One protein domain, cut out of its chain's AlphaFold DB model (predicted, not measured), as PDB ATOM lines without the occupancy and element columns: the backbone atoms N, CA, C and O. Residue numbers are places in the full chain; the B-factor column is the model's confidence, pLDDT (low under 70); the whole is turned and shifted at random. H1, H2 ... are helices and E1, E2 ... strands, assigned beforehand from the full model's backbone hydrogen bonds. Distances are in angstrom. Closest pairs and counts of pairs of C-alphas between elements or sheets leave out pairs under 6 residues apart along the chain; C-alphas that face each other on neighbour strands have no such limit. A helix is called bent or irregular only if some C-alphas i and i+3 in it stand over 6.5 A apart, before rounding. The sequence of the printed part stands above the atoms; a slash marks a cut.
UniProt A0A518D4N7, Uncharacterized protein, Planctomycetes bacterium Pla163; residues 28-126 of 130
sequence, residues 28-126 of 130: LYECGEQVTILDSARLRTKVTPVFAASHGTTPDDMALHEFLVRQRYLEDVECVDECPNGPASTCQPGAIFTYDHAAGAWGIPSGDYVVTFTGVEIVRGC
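Overview. This is residues 28 to 126 of the 130 residues of an uncharacterized protein of Planctomycetes bacterium Pla163 (UniProt A0A518D4N7). A strongly twisted sheet of four strands curls round one helix, H2, with the long bent strand E5 as its spine, E1 and E2 along one side of E5 and E4 along the other. The small helix H1 lies off the sheet, near the first turns of H2, while the short strand E3 follows the last residue of H2, and two long loops, residues 80 to 93 and 100 to 111, hold the two C-alphas that are farthest apart. The printed part has 99 residues, with two named helices and five named strands; along the chain come first E1 and E2, then H1 and H2, then E3, E4 and E5; the sheet is branched, its neighbour pairs being E1 and E5, E2 and E5, and E4 and E5, each antiparallel, and the class is mixed, helices and strands, with under half of the residues in named elements. The whole is flat and only just loose, close to compact, with a radius of gyration of the C-alphas of 15.6 A and spans of 48 by 30 by 16 A.

Along the chain. E5, residues 112 to 123, is 28.1 A long and runs from C-alpha 112 at (1.333, -38.883, -16.923) to C-alpha 123 at (2.572, -25.908, -41.867). E2 is residues 41 to 46, 16.5 A; E4 is residues 94 to 99, 15.6 A; E1 is residues 35 to 37, beginning at C-alpha 35 at (2.224, -31.009, -46.492). H2, residues 62 to 74, measures 18.4 A, H1 is residues 49 to 54, and E3 is residues 77 to 79.

Arrangement. E5 bends by 77 degrees at residue 118, and its pairing is staggered. E2 is its antiparallel neighbour over residues 112 to 117, with N 45 and O 113 at 2.8 A, within hydrogen-bond range. E1 is antiparallel to it over residues 120 to 122, with N 37 and O 120 at 2.9 A. E4, on the other side, forms a hairpin with E5, with N 96 and O 121 at 2.7 A. H2 is on the sheet; its closest C-alphas to E2 are those of His 65 and Thr 45, 6.2 A apart. H1 is not on the sheet; it is close to H2 but not clearly touching, C-alphas 52 and 64 being 7.6 A apart, and about perpendicular at 75 degrees. E3 pairs with no named strand, but residues 28 to 29 pair with its residues 78 to 79, parallel. In H1 and H2 every O i to N i+4 pair is within hydrogen-bond range.

Size, cuts and confidence. The C-alphas of Asn 85 and Gly 107, the two farthest apart, are 49.6 A apart. The printed part has no cut. The links E3 to E4 and E4 to E5 are long. The mean pLDDT of the printed part is 70.6, and 47 residues are under 70, among them residues 28 to 41, 76 to 93 and 101 to 109.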
ATOM      1  N   LEU A  28      11.188 -35.195 -45.026       60.06
ATOM      2  CA  LEU A  28      11.724 -34.103 -45.834       60.06
ATOM      3  C   LEU A  28      10.571 -33.348 -46.498       60.06
ATOM      4  O   LEU A  28       9.687 -33.975 -47.087       60.06
ATOM      5  N   TYR A  29      10.581 -32.020 -46.422       63.12
ATOM      6  CA  TYR A  29       9.587 -31.179 -47.090       63.12
ATOM      7  C   TYR A  29      10.200 -29.865 -47.598       63.12
ATOM      8  O   TYR A  29      11.156 -29.349 -47.010       63.12
ATOM      9  N   GLU A  30       9.657 -29.341 -48.701       61.91
ATOM     10  CA  GLU A  30      10.107 -28.088 -49.321       61.91
ATOM     11  C   GLU A  30       9.602 -26.870 -48.540       61.91
ATOM     12  O   GLU A  30       8.473 -26.822 -48.028       61.91
ATOM     13  N   CYS A  31      10.442 -25.843 -48.444       60.75
ATOM     14  CA  CYS A  31      10.104 -24.666 -47.661       60.75
ATOM     15  C   CYS A  31       9.098 -23.776 -48.411       60.75
ATOM     16  O   CYS A  31       9.315 -23.378 -49.552       60.75
ATOM     17  N   GLY A  32       7.976 -23.452 -47.759       56.31
ATOM     18  CA  GLY A  32       6.844 -22.740 -48.369       56.31
ATOM     19  C   GLY A  32       5.717 -23.657 -48.862       56.31
ATOM     20  O   GLY A  32       4.624 -23.164 -49.144       56.31
ATOM     21  N   GLU A  33       5.935 -24.974 -48.886       63.22
ATOM     22  CA  GLU A  33       4.880 -25.951 -49.151       63.22
ATOM     23  C   GLU A  33       4.106 -26.297 -47.865       63.22
ATOM     24  O   GLU A  33       4.608 -26.196 -46.739       63.22
ATOM     25  N   GLN A  34       2.841 -26.681 -48.034       64.75
ATOM     26  CA  GLN A  34       2.002 -27.226 -46.974       64.75
ATOM     27  C   GLN A  34       1.806 -28.712 -47.248       64.75
ATOM     28  O   GLN A  34       1.193 -29.086 -48.248       64.75
ATOM     29  N   VAL A  35       2.304 -29.555 -46.345       66.06
ATOM     30  CA  VAL A  35       2.224 -31.009 -46.492       66.06
ATOM     31  C   VAL A  35       1.297 -31.559 -45.421       66.06
ATOM     32  O   VAL A  35       1.519 -31.399 -44.221       66.06
ATOM     33  N   THR A  36       0.231 -32.227 -45.857       66.31
ATOM     34  CA  THR A  36      -0.654 -32.960 -44.949       66.31
ATOM     35  C   THR A  36      -0.195 -34.403 -44.855       66.31
ATOM     36  O   THR A  36      -0.237 -35.139 -45.840       66.31
ATOM     37  N   ILE A  37       0.191 -34.822 -43.654       65.06
ATOM     38  CA  ILE A  37       0.532 -36.205 -43.352       65.06
ATOM     39  C   ILE A  37      -0.605 -36.771 -42.510       65.06
ATOM     40  O   ILE A  37      -0.803 -36.432 -41.343       65.06
ATOM     41  N   LEU A  38      -1.396 -37.642 -43.130       58.66
ATOM     42  CA  LEU A  38      -2.459 -38.364 -42.440       58.66
ATOM     43  C   LEU A  38      -1.845 -39.512 -41.635       58.66
ATOM     44  O   LEU A  38      -1.992 -40.678 -41.993       58.66
ATOM     45  N   ASP A  39      -1.126 -39.162 -40.572       65.44
ATOM     46  CA  ASP A  39      -0.615 -40.108 -39.589       65.44
ATOM     47  C   ASP A  39      -1.478 -40.088 -38.324       65.44
ATOM     48  O   ASP A  39      -2.001 -39.051 -37.909       65.44
ATOM     49  N   SER A  40      -1.634 -41.255 -37.707       63.62
ATOM     50  CA  SER A  40      -2.309 -41.404 -36.427       63.62
ATOM     51  C   SER A  40      -1.355 -42.032 -35.427       63.62
ATOM     52  O   SER A  40      -0.956 -43.188 -35.586       63.62
ATOM     53  N   ALA A  41      -1.035 -41.299 -34.366       69.44
ATOM     54  CA  ALA A  41      -0.067 -41.739 -33.378       69.44
ATOM     55  C   ALA A  41      -0.555 -41.505 -31.947       69.44
ATOM     56  O   ALA A  41      -1.448 -40.701 -31.665       69.44
ATOM     57  N   ARG A  42       0.031 -42.271 -31.024       70.94
ATOM     58  CA  ARG A  42      -0.246 -42.232 -29.588       70.94
ATOM     59  C   ARG A  42       1.069 -42.088 -28.849       70.94
ATOM     60  O   ARG A  42       1.880 -43.010 -28.866       70.94
ATOM     61  N   LEU A  43       1.260 -40.964 -28.171       74.12
ATOM     62  CA  LEU A  43       2.476 -40.680 -27.421       74.12
ATOM     63  C   LEU A  43       2.171 -40.564 -25.935       74.12
ATOM     64  O   LEU A  43       1.243 -39.872 -25.512       74.12
ATOM     65  N   ARG A  44       2.974 -41.256 -25.127       76.75
ATOM     66  CA  ARG A  44       2.950 -41.101 -23.676       76.75
ATOM     67  C   ARG A  44       3.851 -39.943 -23.291       76.75
ATOM     68  O   ARG A  44       4.989 -39.849 -23.738       76.75
ATOM     69  N   THR A  45       3.342 -39.093 -22.424       78.00
ATOM     70  CA  THR A  45       4.016 -37.892 -21.949       78.00
ATOM     71  C   THR A  45       3.999 -37.902 -20.435       78.00
ATOM     72  O   THR A  45       2.999 -38.270 -19.822       78.00
ATOM     73  N   LYS A  46       5.120 -37.510 -19.831       82.94
ATOM     74  CA  LYS A  46       5.236 -37.382 -18.385       82.94
ATOM     75  C   LYS A  46       5.819 -36.023 -18.035       82.94
ATOM     76  O   LYS A  46       6.955 -35.728 -18.396       82.94
ATOM     77  N   VAL A  47       5.051 -35.226 -17.308       81.94
ATOM     78  CA  VAL A  47       5.404 -33.878 -16.882       81.94
ATOM     79  C   VAL A  47       5.659 -33.881 -15.383       81.94
ATOM     80  O   VAL A  47       4.855 -34.352 -14.583       81.94
ATOM     81  N   THR A  48       6.812 -33.350 -14.982       85.56
ATOM     82  CA  THR A  48       7.113 -33.150 -13.560       85.56
ATOM     83  C   THR A  48       6.537 -31.816 -13.074       85.56
ATOM     84  O   THR A  48       6.459 -30.871 -13.863       85.56
ATOM     85  N   PRO A  49       6.210 -31.669 -11.775       87.62
ATOM     86  CA  PRO A  49       5.768 -30.391 -11.206       87.62
ATOM     87  C   PRO A  49       6.727 -29.228 -11.470       87.62
ATOM     88  O   PRO A  49       6.284 -28.113 -11.723       87.62
ATOM     89  N   VAL A  50       8.037 -29.490 -11.457       91.62
ATOM     90  CA  VAL A  50       9.064 -28.468 -11.708       91.62
ATOM     91  C   VAL A  50       9.009 -27.979 -13.155       91.62
ATOM     92  O   VAL A  50       9.042 -26.774 -13.392       91.62
ATOM     93  N   PHE A  51       8.880 -28.898 -14.116       89.69
ATOM     94  CA  PHE A  51       8.772 -28.551 -15.533       89.69
ATOM     95  C   PHE A  51       7.452 -27.836 -15.849       89.69
ATOM     96  O   PHE A  51       7.447 -26.844 -16.570       89.69
ATOM     97  N   ALA A  52       6.335 -28.291 -15.277       87.12
ATOM     98  CA  ALA A  52       5.055 -27.603 -15.428       87.12
ATOM     99  C   ALA A  52       5.120 -26.165 -14.891       87.12
ATOM    100  O   ALA A  52       4.726 -25.220 -15.577       87.12
ATOM    101  N   ALA A  53       5.708 -25.989 -13.702       91.69
ATOM    102  CA  ALA A  53       5.874 -24.683 -13.076       91.69
ATOM    103  C   ALA A  53       6.767 -23.742 -13.900       91.69
ATOM    104  O   ALA A  53       6.454 -22.557 -13.999       91.69
ATOM    105  N   SER A  54       7.828 -24.246 -14.545       92.94
ATOM    106  CA  SER A  54       8.668 -23.421 -15.430       92.94
ATOM    107  C   SER A  54       7.938 -22.942 -16.689       92.94
ATOM    108  O   SER A  54       8.390 -21.993 -17.320       92.94
ATOM    109  N   HIS A  55       6.813 -23.572 -17.038       91.50
ATOM    110  CA  HIS A  55       5.929 -23.170 -18.134       91.50
ATOM    111  C   HIS A  55       4.680 -22.417 -17.641       91.50
ATOM    112  O   HIS A  55       3.820 -22.077 -18.445       91.50
ATOM    113  N   GLY A  56       4.562 -22.147 -16.334       94.88
ATOM    114  CA  GLY A  56       3.398 -21.471 -15.752       94.88
ATOM    115  C   GLY A  56       2.117 -22.313 -15.757       94.88
ATOM    116  O   GLY A  56       1.024 -21.755 -15.737       94.88
ATOM    117  N   THR A  57       2.247 -23.639 -15.791       94.06
ATOM    118  CA  THR A  57       1.133 -24.597 -15.899       94.06
ATOM    119  C   THR A  57       1.144 -25.597 -14.733       94.06
ATOM    120  O   THR A  57       1.938 -25.481 -13.795       94.06
ATOM    121  N   THR A  58       0.262 -26.598 -14.782       89.44
ATOM    122  CA  THR A  58       0.275 -27.747 -13.862       89.44
ATOM    123  C   THR A  58       0.665 -29.025 -14.606       89.44
ATOM    124  O   THR A  58       0.521 -29.073 -15.826       89.44
ATOM    125  N   PRO A  59       1.137 -30.079 -13.914       83.81
ATOM    126  CA  PRO A  59       1.411 -31.364 -14.554       83.81
ATOM    127  C   PRO A  59       0.216 -31.974 -15.272       83.81
ATOM    128  O   PRO A  59       0.425 -32.811 -16.127       83.81
ATOM    129  N   ASP A  60      -1.007 -31.575 -14.932       84.19
ATOM    130  CA  ASP A  60      -2.230 -32.101 -15.539       84.19
ATOM    131  C   ASP A  60      -2.746 -31.197 -16.679       84.19
ATOM    132  O   ASP A  60      -3.844 -31.401 -17.202       84.19
ATOM    133  N   ASP A  61      -1.978 -30.170 -17.062       87.00
ATOM    134  CA  ASP A  61      -2.331 -29.263 -18.150       87.00
ATOM    135  C   ASP A  61      -2.170 -29.957 -19.509       87.00
ATOM    136  O   ASP A  61      -1.064 -30.154 -20.020       87.00
ATOM    137  N   MET A  62      -3.302 -30.311 -20.118       83.38
ATOM    138  CA  MET A  62      -3.335 -30.994 -21.410       83.38
ATOM    139  C   MET A  62      -2.665 -30.199 -22.533       83.38
ATOM    140  O   MET A  62      -2.035 -30.809 -23.397       83.38
ATOM    141  N   ALA A  63      -2.716 -28.865 -22.500       87.06
ATOM    142  CA  ALA A  63      -2.059 -28.047 -23.514       87.06
ATOM    143  C   ALA A  63      -0.530 -28.198 -23.450       87.06
ATOM    144  O   ALA A  63       0.140 -28.184 -24.485       87.06
ATOM    145  N   LEU A  64       0.033 -28.411 -22.253       87.44
ATOM    146  CA  LEU A  64       1.458 -28.699 -22.088       87.44
ATOM    147  C   LEU A  64       1.822 -30.086 -22.642       87.44
ATOM    148  O   LEU A  64       2.847 -30.241 -23.305       87.44
ATOM    149  N   HIS A  65       0.978 -31.092 -22.413       85.25
ATOM    150  CA  HIS A  65       1.184 -32.438 -22.954       85.25
ATOM    151  C   HIS A  65       1.123 -32.471 -24.488       85.25
ATOM    152  O   HIS A  65       1.989 -33.066 -25.129       85.25
ATOM    153  N   GLU A  66       0.150 -31.784 -25.086       85.31
ATOM    154  CA  GLU A  66       0.057 -31.594 -26.537       85.31
ATOM    155  C   GLU A  66       1.260 -30.829 -27.100       85.31
ATOM    156  O   GLU A  66       1.787 -31.187 -28.153       85.31
ATOM    157  N   PHE A  67       1.732 -29.793 -26.401       86.19
ATOM    158  CA  PHE A  67       2.936 -29.064 -26.793       86.19
ATOM    159  C   PHE A  67       4.160 -29.986 -26.850       86.19
ATOM    160  O   PHE A  67       4.886 -29.972 -27.841       86.19
ATOM    161  N   LEU A  68       4.363 -30.827 -25.832       83.50
ATOM    162  CA  LEU A  68       5.478 -31.778 -25.794       83.50
ATOM    163  C   LEU A  68       5.398 -32.822 -26.910       83.50
ATOM    164  O   LEU A  68       6.419 -33.144 -27.515       83.50
ATOM    165  N   VAL A  69       4.196 -33.323 -27.212       82.12
ATOM    166  CA  VAL A  69       3.968 -34.212 -28.361       82.12
ATOM    167  C   VAL A  69       4.356 -33.537 -29.668       82.12
ATOM    168  O   VAL A  69       5.089 -34.127 -30.460       82.12
ATOM    169  N   ARG A  70       3.919 -32.291 -29.871       81.88
ATOM    170  CA  ARG A  70       4.258 -31.518 -31.065       81.88
ATOM    171  C   ARG A  70       5.765 -31.323 -31.198       81.88
ATOM    172  O   ARG A  70       6.299 -31.579 -32.268       81.88
ATOM    173  N   GLN A  71       6.441 -30.890 -30.131       81.00
ATOM    174  CA  GLN A  71       7.895 -30.693 -30.149       81.00
ATOM    175  C   GLN A  71       8.622 -31.994 -30.491       81.00
ATOM    176  O   GLN A  71       9.439 -32.007 -31.401       81.00
ATOM    177  N   ARG A  72       8.257 -33.104 -29.836       78.62
ATOM    178  CA  ARG A  72       8.878 -34.405 -30.095       78.62
ATOM    179  C   ARG A  72       8.684 -34.874 -31.536       78.62
ATOM    180  O   ARG A  72       9.596 -35.457 -32.098       78.62
ATOM    181  N   TYR A  73       7.510 -34.656 -32.124       77.25
ATOM    182  CA  TYR A  73       7.269 -35.025 -33.520       77.25
ATOM    183  C   TYR A  73       8.085 -34.159 -34.491       77.25
ATOM    184  O   TYR A  73       8.573 -34.658 -35.496       77.25
ATOM    185  N   LEU A  74       8.249 -32.870 -34.183       75.06
ATOM    186  CA  LEU A  74       9.013 -31.930 -35.004       75.06
ATOM    187  C   LEU A  74      10.535 -32.137 -34.930       75.06
ATOM    188  O   LEU A  74      11.231 -31.657 -35.815       75.06
ATOM    189  N   GLU A  75      11.058 -32.849 -33.923       74.31
ATOM    190  CA  GLU A  75      12.488 -33.206 -33.844       74.31
ATOM    191  C   GLU A  75      12.953 -34.066 -35.032       74.31
ATOM    192  O   GLU A  75      14.126 -34.010 -35.389       74.31
ATOM    193  N   ASP A  76      12.044 -34.827 -35.650       69.44
ATOM    194  CA  ASP A  76      12.325 -35.735 -36.771       69.44
ATOM    195  C   ASP A  76      11.859 -35.157 -38.134       69.44
ATOM    196  O   ASP A  76      11.750 -35.876 -39.133       69.44
ATOM    197  N   VAL A  77      11.558 -33.854 -38.185       68.81
ATOM    198  CA  VAL A  77      11.102 -33.135 -39.386       68.81
ATOM    199  C   VAL A  77      12.152 -32.102 -39.788       68.81
ATOM    200  O   VAL A  77      12.472 -31.200 -39.014       68.81
ATOM    201  N   GLU A  78      12.649 -32.188 -41.021       68.69
ATOM    202  CA  GLU A  78      13.681 -31.285 -41.545       68.69
ATOM    203  C   GLU A  78      13.189 -30.572 -42.817       68.69
ATOM    204  O   GLU A  78      12.633 -31.204 -43.717       68.69
ATOM    205  N   CYS A  79      13.400 -29.249 -42.905       64.62
ATOM    206  CA  CYS A  79      13.188 -28.511 -44.157       64.62
ATOM    207  C   CYS A  79      14.438 -28.655 -45.021       64.62
ATOM    208  O   CYS A  79      15.543 -28.386 -44.548       64.62
ATOM    209  N   VAL A  80      14.266 -29.085 -46.270       62.44
ATOM    210  CA  VAL A  80      15.396 -29.414 -47.157       62.44
ATOM    211  C   VAL A  80      15.938 -28.213 -47.931       62.44
ATOM    212  O   VAL A  80      17.042 -28.301 -48.465       62.44
ATOM    213  N   ASP A  81      15.211 -27.093 -47.955       57.75
ATOM    214  CA  ASP A  81      15.595 -25.907 -48.723       57.75
ATOM    215  C   ASP A  81      16.077 -24.743 -47.845       57.75
ATOM    216  O   ASP A  81      15.562 -24.458 -46.762       57.75
ATOM    217  N   GLU A  82      17.070 -24.012 -48.350       53.00
ATOM    218  CA  GLU A  82      17.429 -22.702 -47.813       53.00
ATOM    219  C   GLU A  82      16.366 -21.686 -48.255       53.00
ATOM    220  O   GLU A  82      16.016 -21.627 -49.436       53.00
ATOM    221  N   CYS A  83      15.857 -20.854 -47.339       57.78
ATOM    222  CA  CYS A  83      14.989 -19.743 -47.731       57.78
ATOM    223  C   CYS A  83      15.713 -18.901 -48.799       57.78
ATOM    224  O   CYS A  83      16.760 -18.333 -48.480       57.78
ATOM    225  N   PRO A  84      15.161 -18.714 -50.014       54.25
ATOM    226  CA  PRO A  84      15.858 -17.988 -51.077       54.25
ATOM    227  C   PRO A  84      16.191 -16.529 -50.715       54.25
ATOM    228  O   PRO A  84      17.049 -15.926 -51.354       54.25
ATOM    229  N   ASN A  85      15.545 -15.968 -49.684       53.47
ATOM    230  CA  ASN A  85      15.743 -14.593 -49.213       53.47
ATOM    231  C   ASN A  85      16.006 -14.469 -47.695       53.47
ATOM    232  O   ASN A  85      15.974 -13.358 -47.167       53.47
ATOM    233  N   GLY A  86      16.248 -15.574 -46.985       51.75
ATOM    234  CA  GLY A  86      16.447 -15.590 -45.530       51.75
ATOM    235  C   GLY A  86      17.802 -16.193 -45.152       51.75
ATOM    236  O   GLY A  86      18.390 -16.922 -45.948       51.75
ATOM    237  N   PRO A  87      18.347 -15.908 -43.957       52.31
ATOM    238  CA  PRO A  87      19.483 -16.679 -43.466       52.31
ATOM    239  C   PRO A  87      19.084 -18.162 -43.393       52.31
ATOM    240  O   PRO A  87      17.971 -18.480 -42.981       52.31
ATOM    241  N   ALA A  88      20.001 -19.076 -43.727       50.06
ATOM    242  CA  ALA A  88      19.764 -20.529 -43.698       50.06
ATOM    243  C   ALA A  88      19.218 -21.060 -42.347       50.06
ATOM    244  O   ALA A  88      18.742 -22.184 -42.257       50.06
ATOM    245  N   SER A  89      19.261 -20.246 -41.285       52.03
ATOM    246  CA  SER A  89      18.796 -20.563 -39.936       52.03
ATOM    247  C   SER A  89      17.330 -20.221 -39.630       52.03
ATOM    248  O   SER A  89      16.907 -20.482 -38.506       52.03
ATOM    249  N   THR A  90      16.552 -19.607 -40.533       54.94
ATOM    250  CA  THR A  90      15.163 -19.192 -40.212       54.94
ATOM    251  C   THR A  90      14.085 -20.160 -40.676       54.94
ATOM    252  O   THR A  90      12.891 -19.871 -40.551       54.94
ATOM    253  N   CYS A  91      14.481 -21.356 -41.117       59.81
ATOM    254  CA  CYS A  91      13.539 -22.424 -41.388       59.81
ATOM    255  C   CYS A  91      13.210 -23.266 -40.160       59.81
ATOM    256  O   CYS A  91      14.004 -24.107 -39.752       59.81
ATOM    257  N   GLN A  92      12.031 -23.050 -39.574       65.00
ATOM    258  CA  GLN A  92      11.496 -23.934 -38.541       65.00
ATOM    259  C   GLN A  92      10.195 -24.576 -39.023       65.00
ATOM    260  O   GLN A  92       9.310 -23.837 -39.464       65.00
ATOM    261  N   PRO A  93      10.060 -25.911 -38.938       66.00
ATOM    262  CA  PRO A  93       8.812 -26.591 -39.238       66.00
ATOM    263  C   PRO A  93       7.749 -26.241 -38.198       66.00
ATOM    264  O   PRO A  93       7.944 -26.406 -36.993       66.00
ATOM    265  N   GLY A  94       6.596 -25.764 -38.663       70.31
ATOM    266  CA  GLY A  94       5.375 -25.745 -37.867       70.31
ATOM    267  C   GLY A  94       4.560 -27.016 -38.093       70.31
ATOM    268  O   GLY A  94       4.642 -27.652 -39.140       70.31
ATOM    269  N   ALA A  95       3.728 -27.382 -37.122       76.31
ATOM    270  CA  ALA A  95       2.774 -28.470 -37.296       76.31
ATOM    271  C   ALA A  95       1.468 -28.217 -36.537       76.31
ATOM    272  O   ALA A  95       1.463 -27.815 -35.367       76.31
ATOM    273  N   ILE A  96       0.357 -28.478 -37.219       79.31
ATOM    274  CA  ILE A  96      -1.000 -28.492 -36.693       79.31
ATOM    275  C   ILE A  96      -1.382 -29.953 -36.485       79.31
ATOM    276  O   ILE A  96      -1.350 -30.769 -37.401       79.31
ATOM    277  N   PHE A  97      -1.740 -30.282 -35.253       79.31
ATOM    278  CA  PHE A  97      -2.153 -31.623 -34.867       79.31
ATOM    279  C   PHE A  97      -3.665 -31.647 -34.707       79.31
ATOM    280  O   PHE A  97      -4.227 -30.774 -34.043       79.31
ATOM    281  N   THR A  98      -4.312 -32.668 -35.265       83.00
ATOM    282  CA  THR A  98      -5.693 -32.994 -34.898       83.00
ATOM    283  C   THR A  98      -5.654 -34.008 -33.764       83.00
ATOM    284  O   THR A  98      -5.386 -35.188 -33.994       83.00
ATOM    285  N   TYR A  99      -5.872 -33.548 -32.534       75.75
ATOM    286  CA  TYR A  99      -5.902 -34.421 -31.363       75.75
ATOM    287  C   TYR A  99      -7.260 -35.115 -31.231       75.75
ATOM    288  O   TYR A  99      -8.306 -34.469 -31.285       75.75
ATOM    289  N   ASP A 100      -7.233 -36.432 -31.029       73.31
ATOM    290  CA  ASP A 100      -8.409 -37.203 -30.630       73.31
ATOM    291  C   ASP A 100      -8.245 -37.592 -29.162       73.31
ATOM    292  O   ASP A 100      -7.489 -38.497 -28.795       73.31
ATOM    293  N   HIS A 101      -8.949 -36.874 -28.294       63.12
ATOM    294  CA  HIS A 101      -8.992 -37.177 -26.872       63.12
ATOM    295  C   HIS A 101      -9.988 -38.311 -26.615       63.12
ATOM    296  O   HIS A 101     -11.020 -38.118 -25.972       63.12
ATOM    297  N   ALA A 102      -9.693 -39.522 -27.089       47.38
ATOM    298  CA  ALA A 102     -10.473 -40.683 -26.692       47.38
ATOM    299  C   ALA A 102     -10.358 -40.875 -25.169       47.38
ATOM    300  O   ALA A 102      -9.261 -40.854 -24.598       47.38
ATOM    301  N   ALA A 103     -11.498 -41.073 -24.499       41.03
ATOM    302  CA  ALA A 103     -11.588 -41.345 -23.067       41.03
ATOM    303  C   ALA A 103     -10.953 -42.711 -22.729       41.03
ATOM    304  O   ALA A 103     -11.629 -43.718 -22.560       41.03
ATOM    305  N   GLY A 104      -9.624 -42.753 -22.696       46.84
ATOM    306  CA  GLY A 104      -8.822 -43.944 -22.410       46.84
ATOM    307  C   GLY A 104      -7.471 -43.631 -21.761       46.84
ATOM    308  O   GLY A 104      -6.707 -44.550 -21.483       46.84
ATOM    309  N   ALA A 105      -7.184 -42.352 -21.499       48.97
ATOM    310  CA  ALA A 105      -6.010 -41.885 -20.753       48.97
ATOM    311  C   ALA A 105      -6.371 -41.130 -19.455       48.97
ATOM    312  O   ALA A 105      -5.492 -40.816 -18.659       48.97
ATOM    313  N   TRP A 106      -7.661 -40.868 -19.213       49.16
ATOM    314  CA  TRP A 106      -8.163 -40.223 -17.997       49.16
ATOM    315  C   TRP A 106      -8.255 -41.271 -16.881       49.16
ATOM    316  O   TRP A 106      -9.239 -41.998 -16.771       49.16
ATOM    317  N   GLY A 107      -7.176 -41.414 -16.113       50.06
ATOM    318  CA  GLY A 107      -7.029 -42.455 -15.083       50.06
ATOM    319  C   GLY A 107      -5.585 -42.896 -14.819       50.06
ATOM    320  O   GLY A 107      -5.351 -43.768 -13.984       50.06
ATOM    321  N   ILE A 108      -4.617 -42.312 -15.524       59.62
ATOM    322  CA  ILE A 108      -3.185 -42.453 -15.254       59.62
ATOM    323  C   ILE A 108      -2.819 -41.488 -14.095       59.62
ATOM    324  O   ILE A 108      -3.500 -40.473 -13.930       59.62
ATOM    325  N   PRO A 109      -1.828 -41.797 -13.228       66.00
ATOM    326  CA  PRO A 109      -1.418 -40.889 -12.153       66.00
ATOM    327  C   PRO A 109      -1.103 -39.471 -12.658       66.00
ATOM    328  O   PRO A 109      -0.603 -39.325 -13.769       66.00
ATOM    329  N   SER A 110      -1.352 -38.454 -11.820       72.25
ATOM    330  CA  SER A 110      -1.110 -37.036 -12.148       72.25
ATOM    331  C   SER A 110       0.252 -36.814 -12.818       72.25
ATOM    332  O   SER A 110       1.271 -37.370 -12.390       72.25
ATOM    333  N   GLY A 111       0.247 -36.006 -13.878       63.66
ATOM    334  CA  GLY A 111       1.418 -35.711 -14.696       63.66
ATOM    335  C   GLY A 111       1.801 -36.767 -15.731       63.66
ATOM    336  O   GLY A 111       2.841 -36.609 -16.361       63.66
ATOM    337  N   ASP A 112       1.042 -37.846 -15.925       77.56
ATOM    338  CA  ASP A 112       1.333 -38.883 -16.923       77.56
ATOM    339  C   ASP A 112       0.101 -39.126 -17.802       77.56
ATOM    340  O   ASP A 112      -0.958 -39.501 -17.313       77.56
ATOM    341  N   TYR A 113       0.232 -38.873 -19.103       73.25
ATOM    342  CA  TYR A 113      -0.883 -38.879 -20.048       73.25
ATOM    343  C   TYR A 113      -0.496 -39.563 -21.353       73.25
ATOM    344  O   TYR A 113       0.629 -39.443 -21.843       73.25
ATOM    345  N   VAL A 114      -1.461 -40.252 -21.961       75.31
ATOM    346  CA  VAL A 114      -1.354 -40.732 -23.342       75.31
ATOM    347  C   VAL A 114      -2.153 -39.791 -24.232       75.31
ATOM    348  O   VAL A 114      -3.377 -39.740 -24.144       75.31
ATOM    349  N   VAL A 115      -1.454 -39.069 -25.100       75.06
ATOM    350  CA  VAL A 115      -2.036 -38.150 -26.080       75.06
ATOM    351  C   VAL A 115      -2.133 -38.878 -27.415       75.06
ATOM    352  O   VAL A 115      -1.167 -39.495 -27.862       75.06
ATOM    353  N   THR A 116      -3.310 -38.838 -28.033       74.56
ATOM    354  CA  THR A 116      -3.568 -39.454 -29.340       74.56
ATOM    355  C   THR A 116      -3.877 -38.358 -30.354       74.56
ATOM    356  O   THR A 116      -4.600 -37.414 -30.040       74.56
ATOM    357  N   PHE A 117      -3.329 -38.471 -31.559       74.81
ATOM    358  CA  PHE A 117      -3.638 -37.595 -32.686       74.81
ATOM    359  C   PHE A 117      -3.942 -38.424 -33.933       74.81
ATOM    360  O   PHE A 117      -3.435 -39.533 -34.078       74.81
ATOM    361  N   THR A 118      -4.797 -37.899 -34.808       72.06
ATOM    362  CA  THR A 118      -5.315 -38.592 -36.005       72.06
ATOM    363  C   THR A 118      -4.989 -37.862 -37.308       72.06
ATOM    364  O   THR A 118      -5.641 -38.075 -38.327       72.06
ATOM    365  N   GLY A 119      -4.005 -36.971 -37.269       67.75
ATOM    366  CA  GLY A 119      -3.467 -36.291 -38.438       67.75
ATOM    367  C   GLY A 119      -2.469 -35.224 -38.016       67.75
ATOM    368  O   GLY A 119      -2.675 -34.557 -36.992       67.75
ATOM    369  N   VAL A 120      -1.415 -35.057 -38.814       71.94
ATOM    370  CA  VAL A 120      -0.428 -33.989 -38.658       71.94
ATOM    371  C   VAL A 120      -0.338 -33.220 -39.960       71.94
ATOM    372  O   VAL A 120       0.036 -33.738 -41.008       71.94
ATOM    373  N   GLU A 121      -0.673 -31.949 -39.893       73.06
ATOM    374  CA  GLU A 121      -0.468 -31.029 -40.990       73.06
ATOM    375  C   GLU A 121       0.793 -30.227 -40.699       73.06
ATOM    376  O   GLU A 121       0.836 -29.451 -39.746       73.06
ATOM    377  N   ILE A 122       1.843 -30.433 -41.489       70.50
ATOM    378  CA  ILE A 122       3.072 -29.656 -41.365       70.50
ATOM    379  C   ILE A 122       2.830 -28.346 -42.108       70.50
ATOM    380  O   ILE A 122       2.592 -28.322 -43.318       70.50
ATOM    381  N   VAL A 123       2.833 -27.250 -41.352       66.19
ATOM    382  CA  VAL A 123       2.572 -25.908 -41.867       66.19
ATOM    383  C   VAL A 123       3.811 -25.040 -41.724       66.19
ATOM    384  O   VAL A 123       4.348 -24.877 -40.633       66.19
ATOM    385  N   ARG A 124       4.192 -24.422 -42.844       55.97
ATOM    386  CA  ARG A 124       5.307 -23.484 -43.017       55.97
ATOM    387  C   ARG A 124       6.698 -24.059 -42.753       55.97
ATOM    388  O   ARG A 124       7.107 -24.300 -41.623       55.97
ATOM    389  N   GLY A 125       7.461 -24.127 -43.840       58.41
ATOM    390  CA  GLY A 125       8.908 -23.968 -43.833       58.41
ATOM    391  C   GLY A 125       9.249 -22.482 -43.894       58.41
ATOM    392  O   GLY A 125       8.908 -21.800 -44.855       58.41
ATOM    393  N   CYS A 126       9.904 -22.024 -42.833       51.44
ATOM    394  CA  CYS A 126      10.532 -20.724 -42.644       51.44
ATOM    395  C   CYS A 126       9.612 -19.514 -42.431       51.44
ATOM    396  O   CYS A 126       8.762 -19.173 -43.250       51.44
TER     397      CYS A 126